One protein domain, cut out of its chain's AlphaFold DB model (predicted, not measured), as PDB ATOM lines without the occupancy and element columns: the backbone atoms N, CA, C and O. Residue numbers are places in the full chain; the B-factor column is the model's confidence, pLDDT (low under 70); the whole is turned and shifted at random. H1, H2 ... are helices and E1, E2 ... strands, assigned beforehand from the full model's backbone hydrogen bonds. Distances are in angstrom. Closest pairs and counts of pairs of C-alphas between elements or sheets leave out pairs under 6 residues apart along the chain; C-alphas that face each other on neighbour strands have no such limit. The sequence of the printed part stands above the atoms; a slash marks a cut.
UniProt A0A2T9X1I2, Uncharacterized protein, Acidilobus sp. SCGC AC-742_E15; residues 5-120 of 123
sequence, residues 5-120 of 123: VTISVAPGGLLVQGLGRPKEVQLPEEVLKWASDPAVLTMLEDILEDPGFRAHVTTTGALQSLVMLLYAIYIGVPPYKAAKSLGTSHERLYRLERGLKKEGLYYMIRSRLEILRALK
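This is residues 5 to 120 of the 123 residues of an uncharacterized protein of Acidilobus sp. SCGC AC-742_E15 (UniProt A0A2T9X1I2). A helix, H4, runs through the core of a rounded domain, with a small sheet of three strands, E1, E2 and E3, as a wall on one side of it and H5, H6 and H7 on the side away from the sheet. H1, H2 and H4 cover one face of the sheet in two layers, helices on one face of a sheet, and the other face is bare. The printed part has 116 residues, with three named strands and then seven named helices, in the order E1 E2 E3 H1 H2 H3 H4 H5 H6 H7; the class is mostly helix. The sheet has the order E1 - E2 - E3, all antiparallel, and is a meander, each strand the antiparallel neighbour of the one before. The whole is compact, with a radius of gyration of the C-alphas of 12.8 A and spans of 32 by 30 by 28 A.

After Val 5, E1 takes residues 6 to 10, beginning at C-alpha 6 (222.179, 197.272, 175.069). E2 is residues 13 to 17, 13.3 A long from first to last C-alpha, and E3 is residues 23 to 26, 9.5 A. H1 is residues 29 to 35, H2 residues 38 to 49, 16.3 A long, and H3 the four residues 51 to 54. H4, residues 60 to 74, begins at C-alpha 60 (223.786, 182.967, 175.054) and is 21.1 A long. H5 is residues 79 to 86, 10.1 A, and H6 residues 90 to 102, 18.2 A. H7, residues 105 to 120, is the longest helix at 22.5 A and ends at C-alpha 120 (198.408, 194.938, 178.874).

E1 and E2 form an antiparallel hairpin, with N 8 and O 15 3.0 A apart and N 15 and O 8 2.8 A apart, within hydrogen-bond range. E2 and E3 form a second antiparallel hairpin, with N 14 and O 25 2.9 A apart. H1, H2 and H4 are on the same face of the sheet. H2 lies over E1 at a height over the sheet of 8.5 A; their closest C-alphas, of Ile 7 and Leu 41, are 6.1 A apart. H4 lies over E2 and E3 at a height of 11.2 A and runs slantwise to the strands, at 52 degrees to E2 on the local plane. H1 only just lies over E2, with 3 of its C-alphas falling on that strand, at a height of 9.2 A. H4 is the hub, touching four helices. With residues 67 to 71 alone it touches H1, about perpendicular at 79 degrees, closest at the C-alphas of Val 31 and Tyr 71, 6.7 A. It touches H6 at 78 degrees, about perpendicular, closest at the C-alphas of Leu 69 and Leu 93, 5.8 A; of H6 residues 92 to 97 alone take part. With residues 70 to 74 alone it touches residues 110 to 117 of H7, at a steep tilt of 58 degrees, the same way, with the C-alphas of Tyr 74 and Leu 113 closest at 5.2 A. With residues 68 to 73 alone it touches H5, the C-alphas of Ala 72 and Ala 82 closest at 5.8 A. H6 and H7 only just touch, with 3 pairs of C-alphas within 8 A, and only at the corner, closest at the C-alphas of Leu 100 and Tyr 106, 4.7 A. H3 touches H2 only at the corner, and only just, with 3 pairs, closest at the C-alphas of Leu 48 and Arg 54, 5.1 A. H5 and H7 are apart. In H1, H2, H4, H6 and H7 every O i to N i+4 pair is within hydrogen-bond range; in H5 it is 3 of 4, and H3 is too short for such a pair.

The two C-alphas farthest apart are those of Arg 21 and Ala 118, 35.9 A. The printed part has no cut, and the links between successive elements are tight. The mean pLDDT of the printed part is 94.1, and no printed residue is under 70.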
ATOM      1  N   VAL A   5     225.214 197.945 178.769       92.44
ATOM      2  CA  VAL A   5     224.525 196.854 178.073       92.44
ATOM      3  C   VAL A   5     223.400 197.418 177.206       92.44
ATOM      4  O   VAL A   5     222.659 198.304 177.624       92.44
ATOM      5  N   THR A   6     223.269 196.904 175.985       95.25
ATOM      6  CA  THR A   6     222.179 197.272 175.069       95.25
ATOM      7  C   THR A   6     221.560 196.015 174.485       95.25
ATOM      8  O   THR A   6     222.284 195.082 174.117       95.25
ATOM      9  N   ILE A   7     220.230 195.993 174.406       96.62
ATOM     10  CA  ILE A   7     219.468 194.889 173.828       96.62
ATOM     11  C   ILE A   7     218.554 195.424 172.735       96.62
ATOM     12  O   ILE A   7     217.756 196.332 172.956       96.62
ATOM     13  N   SER A   8     218.639 194.823 171.556       96.31
ATOM     14  CA  SER A   8     217.760 195.130 170.431       96.31
ATOM     15  C   SER A   8     217.106 193.870 169.879       96.31
ATOM     16  O   SER A   8     217.582 192.750 170.077       96.31
ATOM     17  N   VAL A   9     215.981 194.055 169.194       96.19
ATOM     18  CA  VAL A   9     215.284 192.967 168.502       96.19
ATOM     19  C   VAL A   9     216.050 192.617 167.228       96.19
ATOM     20  O   VAL A   9     216.435 193.502 166.465       96.19
ATOM     21  N   ALA A  10     216.257 191.323 166.999       92.56
ATOM     22  CA  ALA A  10     216.879 190.767 165.804       92.56
ATOM     23  C   ALA A  10     215.967 189.678 165.199       92.56
ATOM     24  O   ALA A  10     215.066 189.179 165.882       92.56
ATOM     25  N   PRO A  11     216.162 189.273 163.931       90.62
ATOM     26  CA  PRO A  11     215.396 188.170 163.353       90.62
ATOM     27  C   PRO A  11     215.509 186.893 164.206       90.62
ATOM     28  O   PRO A  11     216.607 186.401 164.454       90.62
ATOM     29  N   GLY A  12     214.372 186.375 164.683       91.00
ATOM     30  CA  GLY A  12     214.307 185.156 165.504       91.00
ATOM     31  C   GLY A  12     214.760 185.307 166.966       91.00
ATOM     32  O   GLY A  12     214.750 184.327 167.713       91.00
ATOM     33  N   GLY A  13     215.131 186.510 167.420       96.06
ATOM     34  CA  GLY A  13     215.696 186.657 168.756       96.06
ATOM     35  C   GLY A  13     216.043 188.076 169.196       96.06
ATOM     36  O   GLY A  13     215.518 189.070 168.703       96.06
ATOM     37  N   LEU A  14     216.956 188.159 170.159       97.31
ATOM     38  CA  LEU A  14     217.512 189.413 170.660       97.31
ATOM     39  C   LEU A  14     219.011 189.478 170.377       97.31
ATOM     40  O   LEU A  14     219.716 188.477 170.505       97.31
ATOM     41  N   LEU A  15     219.509 190.669 170.065       97.19
ATOM     42  CA  LEU A  15     220.932 190.965 170.023       97.19
ATOM     43  C   LEU A  15     221.336 191.653 171.327       97.19
ATOM     44  O   LEU A  15     220.827 192.722 171.651       97.19
ATOM     45  N   VAL A  16     222.272 191.052 172.061       96.31
ATOM     46  CA  VAL A  16     222.800 191.595 173.319       96.31
ATOM     47  C   VAL A  16     224.238 192.066 173.120       96.31
ATOM     48  O   VAL A  16     225.116 191.287 172.734       96.31
ATOM     49  N   GLN A  17     224.490 193.336 173.425       94.94
ATOM     50  CA  GLN A  17     225.794 193.995 173.326       94.94
ATOM     51  C   GLN A  17     226.246 194.512 174.699       94.94
ATOM     52  O   GLN A  17     225.430 194.688 175.598       94.94
ATOM     53  N   GLY A  18     227.553 194.728 174.882       91.00
ATOM     54  CA  GLY A  18     228.095 195.245 176.151       91.00
ATOM     55  C   GLY A  18     228.502 194.189 177.184       91.00
ATOM     56  O   GLY A  18     228.961 194.519 178.273       91.00
ATOM     57  N   LEU A  19     228.394 192.903 176.831       89.12
ATOM     58  CA  LEU A  19     228.818 191.760 177.654       89.12
ATOM     59  C   LEU A  19     230.018 191.017 177.032       89.12
ATOM     60  O   LEU A  19     230.063 189.784 177.020       89.12
ATOM     61  N   GLY A  20     230.953 191.758 176.432       87.75
ATOM     62  CA  GLY A  20     232.019 191.213 175.585       87.75
ATOM     63  C   GLY A  20     231.569 191.085 174.127       87.75
ATOM     64  O   GLY A  20     231.021 192.035 173.571       87.75
ATOM     65  N   ARG A  21     231.781 189.916 173.501       90.69
ATOM     66  CA  ARG A  21     231.293 189.671 172.130       90.69
ATOM     67  C   ARG A  21     229.758 189.783 172.069       90.69
ATOM     68  O   ARG A  21     229.107 189.315 173.018       90.69
ATOM     69  N   PRO A  22     229.197 190.360 170.984       94.25
ATOM     70  CA  PRO A  22     227.757 190.368 170.743       94.25
ATOM     71  C   PRO A  22     227.172 188.956 170.796       94.25
ATOM     72  O   PRO A  22     227.831 187.996 170.389       94.25
ATOM     73  N   LYS A  23     225.956 188.826 171.331       95.00
ATOM     74  CA  LYS A  23     225.275 187.535 171.489       95.00
ATOM     75  C   LYS A  23     223.900 187.590 170.855       95.00
ATOM     76  O   LYS A  23     223.084 188.421 171.240       95.00
ATOM     77  N   GLU A  24     223.655 186.670 169.937       96.19
ATOM     78  CA  GLU A  24     222.343 186.448 169.337       96.19
ATOM     79  C   GLU A  24     221.591 185.400 170.153       96.19
ATOM     80  O   GLU A  24     221.980 184.235 170.219       96.19
ATOM     81  N   VAL A  25     220.530 185.830 170.826       96.69
ATOM     82  CA  VAL A  25     219.712 185.010 171.715       96.69
ATOM     83  C   VAL A  25     218.446 184.610 170.971       96.69
ATOM     84  O   VAL A  25     217.511 185.398 170.879       96.69
ATOM     85  N   GLN A  26     218.416 183.383 170.458       96.19
ATOM     86  CA  GLN A  26     217.239 182.822 169.788       96.19
ATOM     87  C   GLN A  26     216.107 182.580 170.793       96.19
ATOM     88  O   GLN A  26     216.345 182.057 171.886       96.19
ATOM     89  N   LEU A  27     214.875 182.939 170.440       96.12
ATOM     90  CA  LEU A  27     213.715 182.829 171.328       96.12
ATOM     91  C   LEU A  27     212.530 182.166 170.611       96.12
ATOM     92  O   LEU A  27     212.357 182.376 169.412       96.12
ATOM     93  N   PRO A  28     211.675 181.414 171.331       94.69
ATOM     94  CA  PRO A  28     210.368 181.032 170.808       94.69
ATOM     95  C   PRO A  28     209.574 182.274 170.386       94.69
ATOM     96  O   PRO A  28     209.649 183.303 171.059       94.69
ATOM     97  N   GLU A  29     208.788 182.172 169.315       93.56
ATOM     98  CA  GLU A  29     208.078 183.308 168.707       93.56
ATOM     99  C   GLU A  29     207.236 184.101 169.718       93.56
ATOM    100  O   GLU A  29     207.324 185.328 169.788       93.56
ATOM    101  N   GLU A  30     206.477 183.402 170.561       93.81
ATOM    102  CA  GLU A  30     205.650 184.013 171.606       93.81
ATOM    103  C   GLU A  30     206.490 184.828 172.607       93.81
ATOM    104  O   GLU A  30     206.140 185.957 172.963       93.81
ATOM    105  N   VAL A  31     207.644 184.286 173.006       96.56
ATOM    106  CA  VAL A  31     208.579 184.945 173.925       96.56
ATOM    107  C   VAL A  31     209.228 186.148 173.249       96.56
ATOM    108  O   VAL A  31     209.359 187.192 173.882       96.56
ATOM    109  N   LEU A  32     209.604 186.037 171.972       97.06
ATOM    110  CA  LEU A  32     210.176 187.142 171.203       97.06
ATOM    111  C   LEU A  32     209.179 188.294 171.054       97.06
ATOM    112  O   LEU A  32     209.539 189.450 171.277       97.06
ATOM    113  N   LYS A  33     207.916 187.987 170.737       95.50
ATOM    114  CA  LYS A  33     206.842 188.980 170.630       95.50
ATOM    115  C   LYS A  33     206.671 189.757 171.934       95.50
ATOM    116  O   LYS A  33     206.535 190.976 171.907       95.50
ATOM    117  N   TRP A  34     206.705 189.066 173.073       96.00
ATOM    118  CA  TRP A  34     206.666 189.709 174.385       96.00
ATOM    119  C   TRP A  34     207.942 190.511 174.688       96.00
ATOM    120  O   TRP A  34     207.852 191.659 175.122       96.00
ATOM    121  N   ALA A  35     209.119 189.932 174.435       97.06
ATOM    122  CA  ALA A  35     210.412 190.530 174.760       97.06
ATOM    123  C   ALA A  35     210.756 191.751 173.897       97.06
ATOM    124  O   ALA A  35     211.579 192.563 174.302       97.06
ATOM    125  N   SER A  36     210.107 191.896 172.740       96.19
ATOM    126  CA  SER A  36     210.243 193.053 171.848       96.19
ATOM    127  C   SER A  36     209.611 194.333 172.405       96.19
ATOM    128  O   SER A  36     209.785 195.403 171.825       96.19
ATOM    129  N   ASP A  37     208.870 194.255 173.516       95.19
ATOM    130  CA  ASP A  37     208.345 195.440 174.188       95.19
ATOM    131  C   ASP A  37     209.490 196.307 174.757       95.19
ATOM    132  O   ASP A  37     210.320 195.794 175.516       95.19
ATOM    133  N   PRO A  38     209.526 197.623 174.474       94.88
ATOM    134  CA  PRO A  38     210.575 198.514 174.970       94.88
ATOM    135  C   PRO A  38     210.766 198.498 176.495       94.88
ATOM    136  O   PRO A  38     211.896 198.607 176.977       94.88
ATOM    137  N   ALA A  39     209.694 198.331 177.275       94.38
ATOM    138  CA  ALA A  39     209.772 198.230 178.729       94.38
ATOM    139  C   ALA A  39     210.438 196.921 179.176       94.38
ATOM    140  O   ALA A  39     211.158 196.907 180.175       94.38
ATOM    141  N   VAL A  40     210.240 195.830 178.428       96.62
ATOM    142  CA  VAL A  40     210.904 194.545 178.691       96.62
ATOM    143  C   VAL A  40     212.383 194.622 178.325       96.62
ATOM    144  O   VAL A  40     213.216 194.199 179.124       96.62
ATOM    145  N   LEU A  41     212.726 195.221 177.181       96.62
ATOM    146  CA  LEU A  41     214.121 195.452 176.787       96.62
ATOM    147  C   LEU A  41     214.865 196.293 177.830       96.62
ATOM    148  O   LEU A  41     215.923 195.893 178.310       96.62
ATOM    149  N   THR A  42     214.257 197.401 178.261       95.06
ATOM    150  CA  THR A  42     214.816 198.282 179.298       95.06
ATOM    151  C   THR A  42     215.016 197.535 180.618       95.06
ATOM    152  O   THR A  42     216.046 197.695 181.268       95.06
ATOM    153  N   MET A  43     214.055 196.693 181.011       95.62
ATOM    154  CA  MET A  43     214.156 195.875 182.221       95.62
ATOM    155  C   MET A  43     215.280 194.841 182.124       95.62
ATOM    156  O   MET A  43     216.009 194.648 183.091       95.62
ATOM    157  N   LEU A  44     215.432 194.174 180.979       96.56
ATOM    158  CA  LEU A  44     216.521 193.227 180.754       96.56
ATOM    159  C   LEU A  44     217.883 193.920 180.831       96.56
ATOM    160  O   LEU A  44     218.794 193.404 181.471       96.56
ATOM    161  N   GLU A  45     218.016 195.093 180.223       96.00
ATOM    162  CA  GLU A  45     219.217 195.914 180.346       96.00
ATOM    163  C   GLU A  45     219.482 196.311 181.806       96.00
ATOM    164  O   GLU A  45     220.601 196.123 182.263       96.00
ATOM    165  N   ASP A  46     218.472 196.756 182.568       94.62
ATOM    166  CA  ASP A  46     218.620 197.091 183.997       94.62
ATOM    167  C   ASP A  46     219.132 195.888 184.814       94.62
ATOM    168  O   ASP A  46     220.007 196.030 185.666       94.62
ATOM    169  N   ILE A  47     218.606 194.689 184.539       95.56
ATOM    170  CA  ILE A  47     219.032 193.438 185.186       95.56
ATOM    171  C   ILE A  47     220.489 193.122 184.852       95.56
ATOM    172  O   ILE A  47     221.247 192.686 185.715       95.56
ATOM    173  N   LEU A  48     220.872 193.299 183.589       94.88
ATOM    174  CA  LEU A  48     222.228 193.030 183.129       94.88
ATOM    175  C   LEU A  48     223.205 194.129 183.539       94.88
ATOM    176  O   LEU A  48     224.407 193.871 183.536       94.88
ATOM    177  N   GLU A  49     222.728 195.316 183.916       93.75
ATOM    178  CA  GLU A  49     223.578 196.350 184.487       93.75
ATOM    179  C   GLU A  49     224.081 195.979 185.883       93.75
ATOM    180  O   GLU A  49     225.225 196.300 186.203       93.75
ATOM    181  N   ASP A  50     223.303 195.220 186.660       94.25
ATOM    182  CA  ASP A  50     223.738 194.729 187.965       94.25
ATOM    183  C   ASP A  50     224.955 193.790 187.823       94.25
ATOM    184  O   ASP A  50     224.845 192.711 187.232       94.25
ATOM    185  N   PRO A  51     226.142 194.167 188.331       90.44
ATOM    186  CA  PRO A  51     227.358 193.388 188.119       90.44
ATOM    187  C   PRO A  51     227.326 192.038 188.849       90.44
ATOM    188  O   PRO A  51     227.917 191.075 188.351       90.44
ATOM    189  N   GLY A  52     226.625 191.953 189.986       91.94
ATOM    190  CA  GLY A  52     226.455 190.720 190.751       91.94
ATOM    191  C   GLY A  52     225.654 189.698 189.955       91.94
ATOM    192  O   GLY A  52     226.107 188.572 189.737       91.94
ATOM    193  N   PHE A  53     224.510 190.116 189.409       94.19
ATOM    194  CA  PHE A  53     223.662 189.244 188.613       94.19
ATOM    195  C   PHE A  53     224.248 188.953 187.227       94.19
ATOM    196  O   PHE A  53     224.186 187.812 186.761       94.19
ATOM    197  N   ARG A  54     224.883 189.939 186.580       92.31
ATOM    198  CA  ARG A  54     225.528 189.806 185.260       92.31
ATOM    199  C   ARG A  54     226.487 188.619 185.192       92.31
ATOM    200  O   ARG A  54     226.527 187.923 184.174       92.31
ATOM    201  N   ALA A  55     227.216 188.338 186.273       89.31
ATOM    202  CA  ALA A  55     228.130 187.199 186.359       89.31
ATOM    203  C   ALA A  55     227.431 185.834 186.159       89.31
ATOM    204  O   ALA A  55     228.065 184.871 185.725       89.31
ATOM    205  N   HIS A  56     226.121 185.746 186.410       87.75
ATOM    206  CA  HIS A  56     225.320 184.535 186.229       87.75
ATOM    207  C   HIS A  56     224.817 184.325 184.788       87.75
ATOM    208  O   HIS A  56     224.339 183.235 184.465       87.75
ATOM    209  N   VAL A  57     224.919 185.336 183.915       91.00
ATOM    210  CA  VAL A  57     224.287 185.365 182.580       91.00
ATOM    211  C   VAL A  57     225.257 185.798 181.479       91.00
ATOM    212  O   VAL A  57     224.979 186.651 180.641       91.00
ATOM    213  N   THR A  58     226.424 185.156 181.448       85.00
ATOM    214  CA  THR A  58     227.515 185.471 180.508       85.00
ATOM    215  C   THR A  58     227.461 184.701 179.188       85.00
ATOM    216  O   THR A  58     228.236 184.991 178.280       85.00
ATOM    217  N   THR A  59     226.559 183.728 179.043       91.50
ATOM    218  CA  THR A  59     226.431 182.897 177.834       91.50
ATOM    219  C   THR A  59     225.091 183.121 177.145       91.50
ATOM    220  O   THR A  59     224.102 183.464 177.793       91.50
ATOM    221  N   THR A  60     225.029 182.868 175.837       94.19
ATOM    222  CA  THR A  60     223.786 182.967 175.054       94.19
ATOM    223  C   THR A  60     222.662 182.114 175.644       94.19
ATOM    224  O   THR A  60     221.547 182.597 175.806       94.19
ATOM    225  N   GLY A  61     222.953 180.872 176.051       94.12
ATOM    226  CA  GLY A  61     221.952 179.991 176.663       94.12
ATOM    227  C   GLY A  61     221.477 180.464 178.044       94.12
ATOM    228  O   GLY A  61     220.317 180.257 178.402       94.12
ATOM    229  N   ALA A  62     222.344 181.125 178.819       93.81
ATOM    230  CA  ALA A  62     221.950 181.727 180.092       93.81
ATOM    231  C   ALA A  62     221.060 182.961 179.881       93.81
ATOM    232  O   ALA A  62     220.054 183.097 180.571       93.81
ATOM    233  N   LEU A  63     221.372 183.802 178.889       96.44
ATOM    234  CA  LEU A  63     220.527 184.932 178.490       96.44
ATOM    235  C   LEU A  63     219.163 184.461 177.979       96.44
ATOM    236  O   LEU A  63     218.138 184.972 178.414       96.44
ATOM    237  N   GLN A  64     219.133 183.428 177.135       96.56
ATOM    238  CA  GLN A  64     217.887 182.806 176.682       96.56
ATOM    239  C   GLN A  64     217.040 182.330 177.869       96.56
ATOM    240  O   GLN A  64     215.852 182.633 177.963       96.56
ATOM    241  N   SER A  65     217.671 181.629 178.816       96.81
ATOM    242  CA  SER A  65     217.006 181.129 180.022       96.81
ATOM    243  C   SER A  65     216.520 182.262 180.932       96.81
ATOM    244  O   SER A  65     215.473 182.121 181.559       96.81
ATOM    245  N   LEU A  66     217.238 183.390 180.992       97.56
ATOM    246  CA  LEU A  66     216.797 184.588 181.708       97.56
ATOM    247  C   LEU A  66     215.512 185.136 181.088       97.56
ATOM    248  O   LEU A  66     214.532 185.307 181.803       97.56
ATOM    249  N   VAL A  67     215.485 185.347 179.770       97.62
ATOM    250  CA  VAL A  67     214.290 185.853 179.078       97.62
ATOM    251  C   VAL A  67     213.099 184.909 179.290       97.62
ATOM    252  O   VAL A  67     212.009 185.363 179.627       97.62
ATOM    253  N   MET A  68     213.313 183.592 179.194       97.38
ATOM    254  CA  MET A  68     212.279 182.583 179.463       97.38
ATOM    255  C   MET A  68     211.788 182.593 180.919       97.38
ATOM    256  O   MET A  68     210.592 182.437 181.159       97.38
ATOM    257  N   LEU A  69     212.679 182.797 181.898       97.81
ATOM    258  CA  LEU A  69     212.296 182.937 183.305       97.81
ATOM    259  C   LEU A  69     211.419 184.174 183.515       97.81
ATOM    260  O   LEU A  69     210.383 184.087 184.173       97.81
ATOM    261  N   LEU A  70     211.816 185.320 182.957       97.75
ATOM    262  CA  LEU A  70     211.038 186.552 183.068       97.75
ATOM    263  C   LEU A  70     209.676 186.412 182.385       97.75
ATOM    264  O   LEU A  70     208.672 186.847 182.946       97.75
ATOM    265  N   TYR A  71     209.621 185.733 181.236       97.25
ATOM    266  CA  TYR A  71     208.359 185.418 180.577       97.25
ATOM    267  C   TYR A  71     207.458 184.547 181.457       97.25
ATOM    268  O   TYR A  71     206.285 184.863 181.632       97.25
ATOM    269  N   ALA A  72     208.009 183.502 182.086       95.88
ATOM    270  CA  ALA A  72     207.274 182.641 183.012       95.88
ATOM    271  C   ALA A  72     206.675 183.430 184.189       95.88
ATOM    272  O   ALA A  72     205.502 183.253 184.524       95.88
ATOM    273  N   ILE A  73     207.455 184.345 184.778       96.19
ATOM    274  CA  ILE A  73     206.989 185.246 185.843       96.19
ATOM    275  C   ILE A  73     205.860 186.143 185.322       96.19
ATOM    276  O   ILE A  73     204.821 186.251 185.974       96.19
ATOM    277  N   TYR A  74     206.035 186.737 184.137       95.88
ATOM    278  CA  TYR A  74     205.031 187.582 183.492       95.88
ATOM    279  C   TYR A  74     203.699 186.845 183.323       95.88
ATOM    280  O   TYR A  74     202.673 187.338 183.784       95.88
ATOM    281  N   ILE A  75     203.691 185.628 182.774       93.94
ATOM    282  CA  ILE A  75     202.457 184.841 182.597       93.94
ATOM    283  C   ILE A  75     201.963 184.156 183.886       93.94
ATOM    284  O   ILE A  75     200.925 183.503 183.877       93.94
ATOM    285  N   GLY A  76     202.672 184.306 185.012       92.25
ATOM    286  CA  GLY A  76     202.281 183.730 186.302       92.25
ATOM    287  C   GLY A  76     202.459 182.212 186.399       92.25
ATOM    288  O   GLY A  76     201.780 181.562 187.193       92.25
ATOM    289  N   VAL A  77     203.357 181.631 185.602       93.62
ATOM    290  CA  VAL A  77     203.611 180.187 185.561       93.62
ATOM    291  C   VAL A  77     204.893 179.861 186.337       93.62
ATOM    292  O   VAL A  77     205.921 180.507 186.132       93.62
ATOM    293  N   PRO A  78     204.888 178.842 187.219       92.44
ATOM    294  CA  PRO A  78     206.086 178.461 187.958       92.44
ATOM    295  C   PRO A  78     207.177 177.892 187.026       92.44
ATOM    296  O   PRO A  78     206.843 177.225 186.037       92.44
ATOM    297  N   PRO A  79     208.475 178.058 187.360       92.38
ATOM    298  CA  PRO A  79     209.590 177.709 186.474       92.38
ATOM    299  C   PRO A  79     209.543 176.291 185.904       92.38
ATOM    300  O   PRO A  79     209.788 176.098 184.719       92.38
ATOM    301  N   TYR A  80     209.182 175.286 186.707       91.81
ATOM    302  CA  TYR A  80     209.140 173.896 186.240       91.81
ATOM    303  C   TYR A  80     208.082 173.645 185.151       91.81
ATOM    304  O   TYR A  80     208.313 172.840 184.251       91.81
ATOM    305  N   LYS A  81     206.936 174.343 185.203       92.12
ATOM    306  CA  LYS A  81     205.891 174.237 184.174       92.12
ATOM    307  C   LYS A  81     206.318 174.960 182.900       92.12
ATOM    308  O   LYS A  81     206.204 174.389 181.820       92.12
ATOM    309  N   ALA A  82     206.860 176.170 183.041       92.56
ATOM    310  CA  ALA A  82     207.346 176.959 181.912       92.56
ATOM    311  C   ALA A  82     208.527 176.285 181.197       92.56
ATOM    312  O   ALA A  82     208.604 176.303 179.977       92.56
ATOM    313  N   ALA A  83     209.423 175.630 181.940       92.06
ATOM    314  CA  ALA A  83     210.555 174.905 181.370       92.06
ATOM    315  C   ALA A  83     210.118 173.847 180.349       92.06
ATOM    316  O   ALA A  83     210.695 173.756 179.266       92.06
ATOM    317  N   LYS A  84     209.057 173.094 180.673       90.56
ATOM    318  CA  LYS A  84     208.495 172.066 179.792       90.56
ATOM    319  C   LYS A  84     207.934 172.661 178.499       90.56
ATOM    320  O   LYS A  84     208.174 172.100 177.438       90.56
ATOM    321  N   SER A  85     207.199 173.772 178.578       90.31
ATOM    322  CA  SER A  85     206.591 174.401 177.398       90.31
ATOM    323  C   SER A  85     207.597 175.169 176.540       90.31
ATOM    324  O   SER A  85     207.456 175.208 175.326       90.31
ATOM    325  N   LEU A  86     208.620 175.763 177.159       90.75
ATOM    326  CA  LEU A  86     209.618 176.601 176.485       90.75
ATOM    327  C   LEU A  86     210.859 175.821 176.020       90.75
ATOM    328  O   LEU A  86     211.784 176.424 175.481       90.75
ATOM    329  N   GLY A  87     210.906 174.503 176.245       88.62
ATOM    330  CA  GLY A  87     212.019 173.654 175.811       88.62
ATOM    331  C   GLY A  87     213.339 173.948 176.532       88.62
ATOM    332  O   GLY A  87     214.401 173.911 175.916       88.62
ATOM    333  N   THR A  88     213.295 174.256 177.832       90.00
ATOM    334  CA  THR A  88     214.490 174.569 178.638       90.00
ATOM    335  C   THR A  88     214.565 173.725 179.915       90.00
ATOM    336  O   THR A  88     213.640 172.998 180.266       90.00
ATOM    337  N   SER A  89     215.690 173.795 180.629       92.44
ATOM    338  CA  SER A  89     215.891 173.073 181.891       92.44
ATOM    339  C   SER A  89     215.298 173.851 183.065       92.44
ATOM    340  O   SER A  89     215.682 174.995 183.323       92.44
ATOM    341  N   HIS A  90     214.423 173.209 183.847       93.62
ATOM    342  CA  HIS A  90     213.877 173.809 185.069       93.62
ATOM    343  C   HIS A  90     214.976 174.169 186.080       93.62
ATOM    344  O   HIS A  90     214.862 175.169 186.785       93.62
ATOM    345  N   GLU A  91     216.072 173.405 186.140       95.00
ATOM    346  CA  GLU A  91     217.200 173.693 187.032       95.00
ATOM    347  C   GLU A  91     217.914 174.987 186.653       95.00
ATOM    348  O   GLU A  91     218.339 175.738 187.535       95.00
ATOM    349  N   ARG A  92     218.026 175.271 185.348       93.81
ATOM    350  CA  ARG A  92     218.578 176.539 184.858       93.81
ATOM    351  C   ARG A  92     217.702 177.708 185.286       93.81
ATOM    352  O   ARG A  92     218.231 178.680 185.820       93.81
ATOM    353  N   LEU A  93     216.383 177.583 185.129       96.12
ATOM    354  CA  LEU A  93     215.446 178.623 185.557       96.12
ATOM    355  C   LEU A  93     215.516 178.858 187.072       96.12
ATOM    356  O   LEU A  93     215.664 179.998 187.502       96.12
ATOM    357  N   TYR A  94     215.526 177.797 187.885       96.19
ATOM    358  CA  TYR A  94     215.670 177.935 189.337       96.19
ATOM    359  C   TYR A  94     217.025 178.514 189.758       96.19
ATOM    360  O   TYR A  94     217.100 179.250 190.741       96.19
ATOM    361  N   ARG A  95     218.114 178.202 189.044       95.38
ATOM    362  CA  ARG A  95     219.433 178.789 189.319       95.38
ATOM    363  C   ARG A  95     219.416 180.301 189.100       95.38
ATOM    364  O   ARG A  95     219.937 181.029 189.940       95.38
ATOM    365  N   LEU A  96     218.798 180.756 188.013       96.69
ATOM    366  CA  LEU A  96     218.644 182.178 187.712       96.69
ATOM    367  C   LEU A  96     217.714 182.868 188.709       96.69
ATOM    368  O   LEU A  96     218.053 183.933 189.210       96.69
ATOM    369  N   GLU A  97     216.599 182.236 189.070       96.69
ATOM    370  CA  GLU A  97     215.688 182.759 190.087       96.69
ATOM    371  C   GLU A  97     216.399 182.957 191.433       96.69
ATOM    372  O   GLU A  97     216.258 184.002 192.068       96.69
ATOM    373  N   ARG A  98     217.212 181.981 191.860       96.06
ATOM    374  CA  ARG A  98     218.040 182.113 193.067       96.06
ATOM    375  C   ARG A  98     219.072 183.228 192.941       96.06
ATOM    376  O   ARG A  98     219.263 183.948 193.913       96.06
ATOM    377  N   GLY A  99     219.693 183.390 191.771       96.06
ATOM    378  CA  GLY A  99     220.582 184.521 191.490       96.06
ATOM    379  C   GLY A  99     219.862 185.857 191.674       96.06
ATOM    380  O   GLY A  99     220.307 186.688 192.452       96.06
ATOM    381  N   LEU A 100     218.681 186.022 191.068       96.69
ATOM    382  CA  LEU A 100     217.876 187.240 191.211       96.69
ATOM    383  C   LEU A 100     217.480 187.511 192.667       96.69
ATOM    384  O   LEU A 100     217.422 188.665 193.080       96.69
ATOM    385  N   LYS A 101     217.176 186.469 193.452       96.75
ATOM    386  CA  LYS A 101     216.849 186.613 194.880       96.75
ATOM    387  C   LYS A 101     218.066 187.020 195.702       96.75
ATOM    388  O   LYS A 101     217.941 187.880 196.564       96.75
ATOM    389  N   LYS A 102     219.221 186.411 195.426       96.25
ATOM    390  CA  LYS A 102     220.481 186.698 196.114       96.25
ATOM    391  C   LYS A 102     220.899 188.157 195.931       96.25
ATOM    392  O   LYS A 102     221.280 188.788 196.907       96.25
ATOM    393  N   GLU A 103     220.752 188.688 194.721       95.31
ATOM    394  CA  GLU A 103     221.093 190.080 194.401       95.31
ATOM    395  C   GLU A 103     219.937 191.066 194.704       95.31
ATOM    396  O   GLU A 103     219.985 192.231 194.328       95.31
ATOM    397  N   GLY A 104     218.850 190.624 195.356       95.19
ATOM    398  CA  GLY A 104     217.718 191.488 195.735       95.19
ATOM    399  C   GLY A 104     216.830 191.972 194.576       95.19
ATOM    400  O   GLY A 104     215.871 192.711 194.794       95.19
ATOM    401  N   LEU A 105     217.085 191.525 193.346       96.25
ATOM    402  CA  LEU A 105     216.390 191.967 192.134       96.25
ATOM    403  C   LEU A 105     215.019 191.298 191.938       96.25
ATOM    404  O   LEU A 105     214.123 191.874 191.320       96.25
ATOM    405  N   TYR A 106     214.841 190.077 192.455       96.56
ATOM    406  CA  TYR A 106     213.694 189.218 192.131       96.56
ATOM    407  C   TYR A 106     212.331 189.876 192.384       96.56
ATOM    408  O   TYR A 106     211.485 189.896 191.491       96.56
ATOM    409  N   TYR A 107     212.107 190.414 193.586       94.69
ATOM    410  CA  TYR A 107     210.799 190.965 193.954       94.69
ATOM    411  C   TYR A 107     210.474 192.241 193.175       94.69
ATOM    412  O   TYR A 107     209.353 192.391 192.700       94.69
ATOM    413  N   MET A 108     211.469 193.106 192.954       95.12
ATOM    414  CA  MET A 108     211.317 194.301 192.123       95.12
ATOM    415  C   MET A 108     210.921 193.936 190.686       95.12
ATOM    416  O   MET A 108     209.963 194.492 190.149       95.12
ATOM    417  N   ILE A 109     211.634 192.991 190.064       95.75
ATOM    418  CA  ILE A 109     211.343 192.526 188.701       95.75
ATOM    419  C   ILE A 109     209.947 191.918 188.635       95.75
ATOM    420  O   ILE A 109     209.167 192.256 187.747       95.75
ATOM    421  N   ARG A 110     209.611 191.052 189.596       95.56
ATOM    422  CA  ARG A 110     208.296 190.420 189.672       95.56
ATOM    423  C   ARG A 110     207.181 191.463 189.730       95.56
ATOM    424  O   ARG A 110     206.257 191.377 188.927       95.56
ATOM    425  N   SER A 111     207.286 192.466 190.599       94.81
ATOM    426  CA  SER A 111     206.288 193.537 190.686       94.81
ATOM    427  C   SER A 111     206.192 194.348 189.391       94.81
ATOM    428  O   SER A 111     205.087 194.620 188.928       94.81
ATOM    429  N   ARG A 112     207.324 194.686 188.750       95.12
ATOM    430  CA  ARG A 112     207.317 195.373 187.444       95.12
ATOM    431  C   ARG A 112     206.599 194.548 186.369       95.12
ATOM    432  O   ARG A 112     205.823 195.104 185.596       95.12
ATOM    433  N   LEU A 113     206.825 193.235 186.331       95.69
ATOM    434  CA  LEU A 113     206.171 192.329 185.383       95.69
ATOM    435  C   LEU A 113     204.674 192.155 185.666       95.69
ATOM    436  O   LEU A 113     203.883 192.117 184.726       95.69
ATOM    437  N   GLU A 114     204.272 192.090 186.936       92.25
ATOM    438  CA  GLU A 114     202.861 192.045 187.337       92.25
ATOM    439  C   GLU A 114     202.122 193.330 186.926       92.25
ATOM    440  O   GLU A 114     201.030 193.250 186.359       92.25
ATOM    441  N   ILE A 115     202.743 194.501 187.121       92.88
ATOM    442  CA  ILE A 115     202.217 195.794 186.656       92.88
ATOM    443  C   ILE A 115     202.109 195.808 185.129       92.88
ATOM    444  O   ILE A 115     201.053 196.140 184.595       92.88
ATOM    445  N   LEU A 116     203.166 195.403 184.417       92.44
ATOM    446  CA  LEU A 116     203.164 195.349 182.953       92.44
ATOM    447  C   LEU A 116     202.038 194.451 182.424       92.44
ATOM    448  O   LEU A 116     201.328 194.836 181.496       92.44
ATOM    449  N   ARG A 117     201.832 193.279 183.039       90.88
ATOM    450  CA  ARG A 117     200.719 192.386 182.694       90.88
ATOM    451  C   ARG A 117     199.373 193.060 182.935       90.88
ATOM    452  O   ARG A 117     198.507 192.980 182.071       90.88
ATOM    453  N   ALA A 118     199.190 193.722 184.074       90.00
ATOM    454  CA  ALA A 118     197.936 194.400 184.402       90.00
ATOM    455  C   ALA A 118     197.616 195.561 183.444       90.00
ATOM    456  O   ALA A 118     196.448 195.813 183.163       90.00
ATOM    457  N   LEU A 119     198.636 196.252 182.927       88.38
ATOM    458  CA  LEU A 119     198.467 197.302 181.921       88.38
ATOM    459  C   LEU A 119     198.092 196.732 180.548       88.38
ATOM    460  O   LEU A 119     197.271 197.319 179.850       88.38
ATOM    461  N   LYS A 120     198.663 195.583 180.170       83.75
ATOM    462  CA  LYS A 120     198.408 194.938 178.874       83.75
ATOM    463  C   LYS A 120     197.131 194.099 178.829       83.75
ATOM    464  O   LYS A 120     196.540 193.980 177.767       83.75
TER     465      LYS A 120